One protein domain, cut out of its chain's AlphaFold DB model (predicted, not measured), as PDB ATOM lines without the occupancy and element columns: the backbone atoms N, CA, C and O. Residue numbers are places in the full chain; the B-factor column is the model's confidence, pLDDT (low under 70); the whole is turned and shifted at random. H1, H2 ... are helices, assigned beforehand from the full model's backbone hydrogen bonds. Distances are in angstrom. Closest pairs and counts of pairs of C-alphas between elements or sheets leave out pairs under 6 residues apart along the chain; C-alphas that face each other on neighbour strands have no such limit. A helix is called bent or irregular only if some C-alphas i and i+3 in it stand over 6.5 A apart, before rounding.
ATOM      1  N   PRO A  27     -35.577 -48.638 -21.690       86.94
ATOM      2  CA  PRO A  27     -36.012 -47.286 -21.365       86.94
ATOM      3  C   PRO A  27     -34.817 -46.331 -21.280       86.94
ATOM      4  O   PRO A  27     -33.707 -46.740 -20.934       86.94
ATOM      5  N   LEU A  28     -35.038 -45.047 -21.586       83.56
ATOM      6  CA  LEU A  28     -33.977 -44.044 -21.761       83.56
ATOM      7  C   LEU A  28     -33.003 -43.973 -20.569       83.56
ATOM      8  O   LEU A  28     -31.801 -43.865 -20.767       83.56
ATOM      9  N   ASN A  29     -33.491 -44.109 -19.336       83.44
ATOM     10  CA  ASN A  29     -32.669 -44.134 -18.116       83.44
ATOM     11  C   ASN A  29     -31.701 -45.331 -18.017       83.44
ATOM     12  O   ASN A  29     -30.717 -45.261 -17.290       83.44
ATOM     13  N   SER A  30     -31.986 -46.413 -18.733       80.12
ATOM     14  CA  SER A  30     -31.153 -47.615 -18.843       80.12
ATOM     15  C   SER A  30     -30.458 -47.727 -20.205       80.12
ATOM     16  O   SER A  30     -29.666 -48.641 -20.436       80.12
ATOM     17  N   SER A  31     -30.742 -46.792 -21.117       82.56
ATOM     18  CA  SER A  31     -30.114 -46.740 -22.426       82.56
ATOM     19  C   SER A  31     -28.672 -46.273 -22.296       82.56
ATOM     20  O   SER A  31     -28.381 -45.196 -21.776       82.56
ATOM     21  N   ARG A  32     -27.752 -47.052 -22.867       75.62
ATOM     22  CA  ARG A  32     -26.336 -46.672 -22.972       75.62
ATOM     23  C   ARG A  32     -26.124 -45.413 -23.813       75.62
ATOM     24  O   ARG A  32     -25.099 -44.758 -23.662       75.62
ATOM     25  N   HIS A  33     -27.089 -45.069 -24.661       80.25
ATOM     26  CA  HIS A  33     -27.051 -43.892 -25.525       80.25
ATOM     27  C   HIS A  33     -27.722 -42.665 -24.901       80.25
ATOM     28  O   HIS A  33     -27.914 -41.667 -25.591       80.25
ATOM     29  N   ASN A  34     -28.100 -42.718 -23.621       82.69
ATOM     30  CA  ASN A  34     -28.648 -41.549 -22.953       82.69
ATOM     31  C   ASN A  34     -27.592 -40.425 -22.895       82.69
ATOM     32  O   ASN A  34     -26.491 -40.659 -22.396       82.69
ATOM     33  N   PRO A  35     -27.886 -39.209 -23.373       76.38
ATOM     34  CA  PRO A  35     -26.938 -38.100 -23.280       76.38
ATOM     35  C   PRO A  35     -26.640 -37.679 -21.829       76.38
ATOM     36  O   PRO A  35     -25.538 -37.221 -21.541       76.38
ATOM     37  N   GLU A  36     -27.577 -37.874 -20.898       79.00
ATOM     38  CA  GLU A  36     -27.483 -37.365 -19.523       79.00
ATOM     39  C   GLU A  36     -26.764 -38.292 -18.545       79.00
ATOM     40  O   GLU A  36     -26.244 -37.845 -17.522       79.00
ATOM     41  N   ASN A  37     -26.745 -39.590 -18.807       75.12
ATOM     42  CA  ASN A  37     -26.149 -40.592 -17.915       75.12
ATOM     43  C   ASN A  37     -25.707 -41.856 -18.663       75.12
ATOM     44  O   ASN A  37     -25.448 -42.893 -18.056       75.12
ATOM     45  N   GLY A  38     -25.611 -41.770 -19.987       75.25
ATOM     46  CA  GLY A  38     -25.098 -42.836 -20.823       75.25
ATOM     47  C   GLY A  38     -23.589 -42.758 -21.019       75.25
ATOM     48  O   GLY A  38     -22.862 -41.944 -20.446       75.25
ATOM     49  N   PHE A  39     -23.133 -43.644 -21.888       79.19
ATOM     50  CA  PHE A  39     -21.735 -43.922 -22.182       79.19
ATOM     51  C   PHE A  39     -20.930 -42.682 -22.593       79.19
ATOM     52  O   PHE A  39     -19.825 -42.462 -22.101       79.19
ATOM     53  N   PHE A  40     -21.494 -41.844 -23.467       79.62
ATOM     54  CA  PHE A  40     -20.784 -40.687 -24.018       79.62
ATOM     55  C   PHE A  40     -20.463 -39.623 -22.971       79.62
ATOM     56  O   PHE A  40     -19.424 -38.976 -23.069       79.62
ATOM     57  N   LYS A  41     -21.308 -39.473 -21.946       83.19
ATOM     58  CA  LYS A  41     -21.055 -38.529 -20.857       83.19
ATOM     59  C   LYS A  41     -19.876 -38.977 -19.997       83.19
ATOM     60  O   LYS A  41     -18.971 -38.185 -19.764       83.19
ATOM     61  N   ALA A  42     -19.852 -40.253 -19.606       80.38
ATOM     62  CA  ALA A  42     -18.737 -40.828 -18.851       80.38
ATOM     63  C   ALA A  42     -17.419 -40.733 -19.634       80.38
ATOM     64  O   ALA A  42     -16.375 -40.426 -19.070       80.38
ATOM     65  N   PHE A  43     -17.465 -40.938 -20.951       80.19
ATOM     66  CA  PHE A  43     -16.286 -40.779 -21.794       80.19
ATOM     67  C   PHE A  43     -15.803 -39.328 -21.893       80.19
ATOM     68  O   PHE A  43     -14.612 -39.064 -21.737       80.19
ATOM     69  N   ALA A  44     -16.716 -38.388 -22.135       84.31
ATOM     70  CA  ALA A  44     -16.378 -36.972 -22.225       84.31
ATOM     71  C   ALA A  44     -15.750 -36.460 -20.919       84.31
ATOM     72  O   ALA A  44     -14.765 -35.729 -20.959       84.31
ATOM     73  N   GLU A  45     -16.271 -36.896 -19.772       86.25
ATOM     74  CA  GLU A  45     -15.730 -36.566 -18.451       86.25
ATOM     75  C   GLU A  45     -14.286 -37.059 -18.275       86.25
ATOM     76  O   GLU A  45     -13.428 -36.336 -17.773       86.25
ATOM     77  N   ILE A  46     -13.982 -38.263 -18.753       84.62
ATOM     78  CA  ILE A  46     -12.637 -38.847 -18.678       84.62
ATOM     79  C   ILE A  46     -11.646 -38.101 -19.568       84.62
ATOM     80  O   ILE A  46     -10.507 -37.870 -19.163       84.62
ATOM     81  N   LEU A  47     -12.069 -37.702 -20.769       85.25
ATOM     82  CA  LEU A  47     -11.236 -36.892 -21.658       85.25
ATOM     83  C   LEU A  47     -11.023 -35.470 -21.122       85.25
ATOM     84  O   LEU A  47      -9.948 -34.904 -21.323       85.25
ATOM     85  N   ALA A  48     -12.026 -34.899 -20.454       87.62
ATOM     86  CA  ALA A  48     -11.941 -33.570 -19.858       87.62
ATOM     87  C   ALA A  48     -11.020 -33.538 -18.626       87.62
ATOM     88  O   ALA A  48     -10.325 -32.548 -18.408       87.62
ATOM     89  N   ASN A  49     -10.969 -34.629 -17.856       87.00
ATOM     90  CA  ASN A  49     -10.218 -34.729 -16.601       87.00
ATOM     91  C   ASN A  49      -8.849 -35.397 -16.783       87.00
ATOM     92  O   ASN A  49      -8.462 -36.308 -16.047       87.00
ATOM     93  N   ARG A  50      -8.113 -34.951 -17.798       88.94
ATOM     94  CA  ARG A  50      -6.762 -35.428 -18.084       88.94
ATOM     95  C   ARG A  50      -5.759 -34.851 -17.087       88.94
ATOM     96  O   ARG A  50      -5.844 -33.682 -16.716       88.94
ATOM     97  N   ASN A  51      -4.770 -35.650 -16.708       89.56
ATOM     98  CA  ASN A  51      -3.646 -35.178 -15.911       89.56
ATOM     99  C   ASN A  51      -2.802 -34.170 -16.709       89.56
ATOM    100  O   ASN A  51      -2.821 -34.147 -17.944       89.56
ATOM    101  N   SER A  52      -2.015 -33.353 -16.007       91.94
ATOM    102  CA  SER A  52      -1.164 -32.318 -16.615       91.94
ATOM    103  C   SER A  52      -0.118 -32.863 -17.596       91.94
ATOM    104  O   SER A  52       0.356 -32.130 -18.456       91.94
ATOM    105  N   ASP A  53       0.243 -34.140 -17.472       92.88
ATOM    106  CA  ASP A  53       1.171 -34.860 -18.351       92.88
ATOM    107  C   ASP A  53       0.484 -35.495 -19.577       92.88
ATOM    108  O   ASP A  53       1.139 -36.135 -20.398       92.88
ATOM    109  N   GLY A  54      -0.834 -35.341 -19.715       87.25
ATOM    110  CA  GLY A  54      -1.604 -35.967 -20.785       87.25
ATOM    111  C   GLY A  54      -2.045 -37.407 -20.492       87.25
ATOM    112  O   GLY A  54      -2.671 -38.039 -21.350       87.25
ATOM    113  N   SER A  55      -1.774 -37.945 -19.304       89.06
ATOM    114  CA  SER A  55      -2.285 -39.259 -18.910       89.06
ATOM    115  C   SER A  55      -3.750 -39.185 -18.461       89.06
ATOM    116  O   SER A  55      -4.256 -38.138 -18.056       89.06
ATOM    117  N   ILE A  56      -4.460 -40.307 -18.572       87.38
ATOM    118  CA  ILE A  56      -5.853 -40.446 -18.140       87.38
ATOM    119  C   ILE A  56      -5.902 -41.579 -17.121       87.38
ATOM    120  O   ILE A  56      -5.521 -42.708 -17.433       87.38
ATOM    121  N   PHE A  57      -6.382 -41.286 -15.915       85.62
ATOM    122  CA  PHE A  57      -6.597 -42.294 -14.883       85.62
ATOM    123  C   PHE A  57      -8.065 -42.724 -14.867       85.62
ATOM    124  O   PHE A  57      -8.958 -41.917 -14.621       85.62
ATOM    125  N   ILE A  58      -8.316 -44.008 -15.117       84.06
ATOM    126  CA  ILE A  58      -9.660 -44.589 -15.083       84.06
ATOM    127  C   ILE A  58      -9.800 -45.378 -13.788       84.06
ATOM    128  O   ILE A  58      -9.047 -46.322 -13.545       84.06
ATOM    129  N   GLN A  59     -10.780 -45.009 -12.964       83.75
ATOM    130  CA  GLN A  59     -11.071 -45.760 -11.748       83.75
ATOM    131  C   GLN A  59     -11.593 -47.172 -12.084       83.75
ATOM    132  O   GLN A  59     -12.348 -47.331 -13.051       83.75
ATOM    133  N   PRO A  60     -11.243 -48.203 -11.289       81.62
ATOM    134  CA  PRO A  60     -11.625 -49.591 -11.562       81.62
ATOM    135  C   PRO A  60     -13.134 -49.816 -11.733       81.62
ATOM    136  O   PRO A  60     -13.547 -50.618 -12.570       81.62
ATOM    137  N   ASP A  61     -13.970 -49.089 -10.989       81.44
ATOM    138  CA  ASP A  61     -15.433 -49.169 -11.074       81.44
ATOM    139  C   ASP A  61     -15.981 -48.648 -12.415       81.44
ATOM    140  O   ASP A  61     -17.048 -49.077 -12.859       81.44
ATOM    141  N   LYS A  62     -15.240 -47.764 -13.096       76.38
ATOM    142  CA  LYS A  62     -15.611 -47.189 -14.398       76.38
ATOM    143  C   LYS A  62     -15.121 -48.003 -15.587       76.38
ATOM    144  O   LYS A  62     -15.662 -47.834 -16.681       76.38
ATOM    145  N   VAL A  63     -14.174 -48.922 -15.394       78.31
ATOM    146  CA  VAL A  63     -13.574 -49.711 -16.485       78.31
ATOM    147  C   VAL A  63     -14.645 -50.422 -17.312       78.31
ATOM    148  O   VAL A  63     -14.671 -50.273 -18.529       78.31
ATOM    149  N   ASN A  64     -15.598 -51.104 -16.667       76.31
ATOM    150  CA  ASN A  64     -16.654 -51.854 -17.363       76.31
ATOM    151  C   ASN A  64     -17.540 -50.980 -18.262       76.31
ATOM    152  O   ASN A  64     -18.014 -51.446 -19.298       76.31
ATOM    153  N   SER A  65     -17.755 -49.717 -17.884       74.50
ATOM    154  CA  SER A  65     -18.540 -48.776 -18.688       74.50
ATOM    155  C   SER A  65     -17.801 -48.313 -19.946       74.50
ATOM    156  O   SER A  65     -18.443 -47.916 -20.911       74.50
ATOM    157  N   LEU A  66     -16.472 -48.432 -19.965       75.19
ATOM    158  CA  LEU A  66     -15.593 -47.952 -21.033       75.19
ATOM    159  C   LEU A  66     -14.987 -49.083 -21.861       75.19
ATOM    160  O   LEU A  66     -14.416 -48.818 -22.910       75.19
ATOM    161  N   LEU A  67     -15.132 -50.342 -21.440       74.31
ATOM    162  CA  LEU A  67     -14.731 -51.509 -22.231       74.31
ATOM    163  C   LEU A  67     -15.221 -51.469 -23.690       74.31
ATOM    164  O   LEU A  67     -14.428 -51.822 -24.560       74.31
ATOM    165  N   PRO A  68     -16.454 -51.010 -24.003       72.19
ATOM    166  CA  PRO A  68     -16.884 -50.869 -25.395       72.19
ATOM    167  C   PRO A  68     -16.020 -49.897 -26.212       72.19
ATOM    168  O   PRO A  68     -15.917 -50.040 -27.419       72.19
ATOM    169  N   LEU A  69     -15.407 -48.915 -25.551       66.50
ATOM    170  CA  LEU A  69     -14.589 -47.851 -26.137       66.50
ATOM    171  C   LEU A  69     -13.180 -48.315 -26.470       66.50
ATOM    172  O   LEU A  69     -12.577 -47.856 -27.431       66.50
ATOM    173  N   PHE A  70     -12.663 -49.232 -25.656       63.53
ATOM    174  CA  PHE A  70     -11.357 -49.809 -25.908       63.53
ATOM    175  C   PHE A  70     -11.357 -50.747 -27.095       63.53
ATOM    176  O   PHE A  70     -10.255 -51.138 -27.458       63.53
ATOM    177  N   GLU A  71     -12.546 -51.096 -27.628       54.75
ATOM    178  CA  GLU A  71     -12.778 -52.030 -28.733       54.75
ATOM    179  C   GLU A  71     -11.603 -52.993 -28.839       54.75
ATOM    180  O   GLU A  71     -10.959 -53.141 -29.875       54.75
TER     181      GLU A  71
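What this domain is: This is residues 27 to 71 of the 137 residues of an uncharacterized protein of Puccinia graminis f. sp. tritici (strain CRL 75-36-700-3 / race SCCL) (UniProt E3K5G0). With little regular structure, this is a long loop of chain built on one short helix, H1: the link after H1 runs out to Asp 53, folds back, and brings a second short helix, H2, steeply across to the beginning of H1. Residues 27 to 38, with no named element, lead into H1 from the other end of the long axis. The printed part has 45 residues, 17 of them in H1 and then H2, with no named strand; its class is all helix. It is only just loose, close to compact, with a radius of gyration of the C-alphas of 11.5 A, and spans 39 by 18 by 18 A.

Where its parts are: Find C-alpha 39 at (-21.735, -43.922, -22.182); from there H1, residues 39 to 48, runs 14.4 A. H2, residues 60 to 66, runs 10.4 A to C-alpha 66 at (-15.593, -47.952, -21.033). H2 is irregular, but only just: C-alphas 61 and 64 are 6.9 A apart.

How they stand to each other: Look at Phe 39 and Ser 65, where H1 and H2 touch; their C-alphas, the closest of the two helices, are 6.8 A apart. The helices run opposite ways at a steep tilt of 62 degrees. In H1 every O i to N i+4 pair is within hydrogen-bond range; in H2 1 of 3 is, beside 3 of 4 O i to N i+3 pairs.

The domain as a whole: The C-alphas farthest apart, of Pro 27 and Asp 53, are 39.3 A apart. The printed part has no cut, and the link from H1 to H2 is long, with 11 residues. Mean pLDDT of the printed part is 80.8; residues 69 to 71 are under 70.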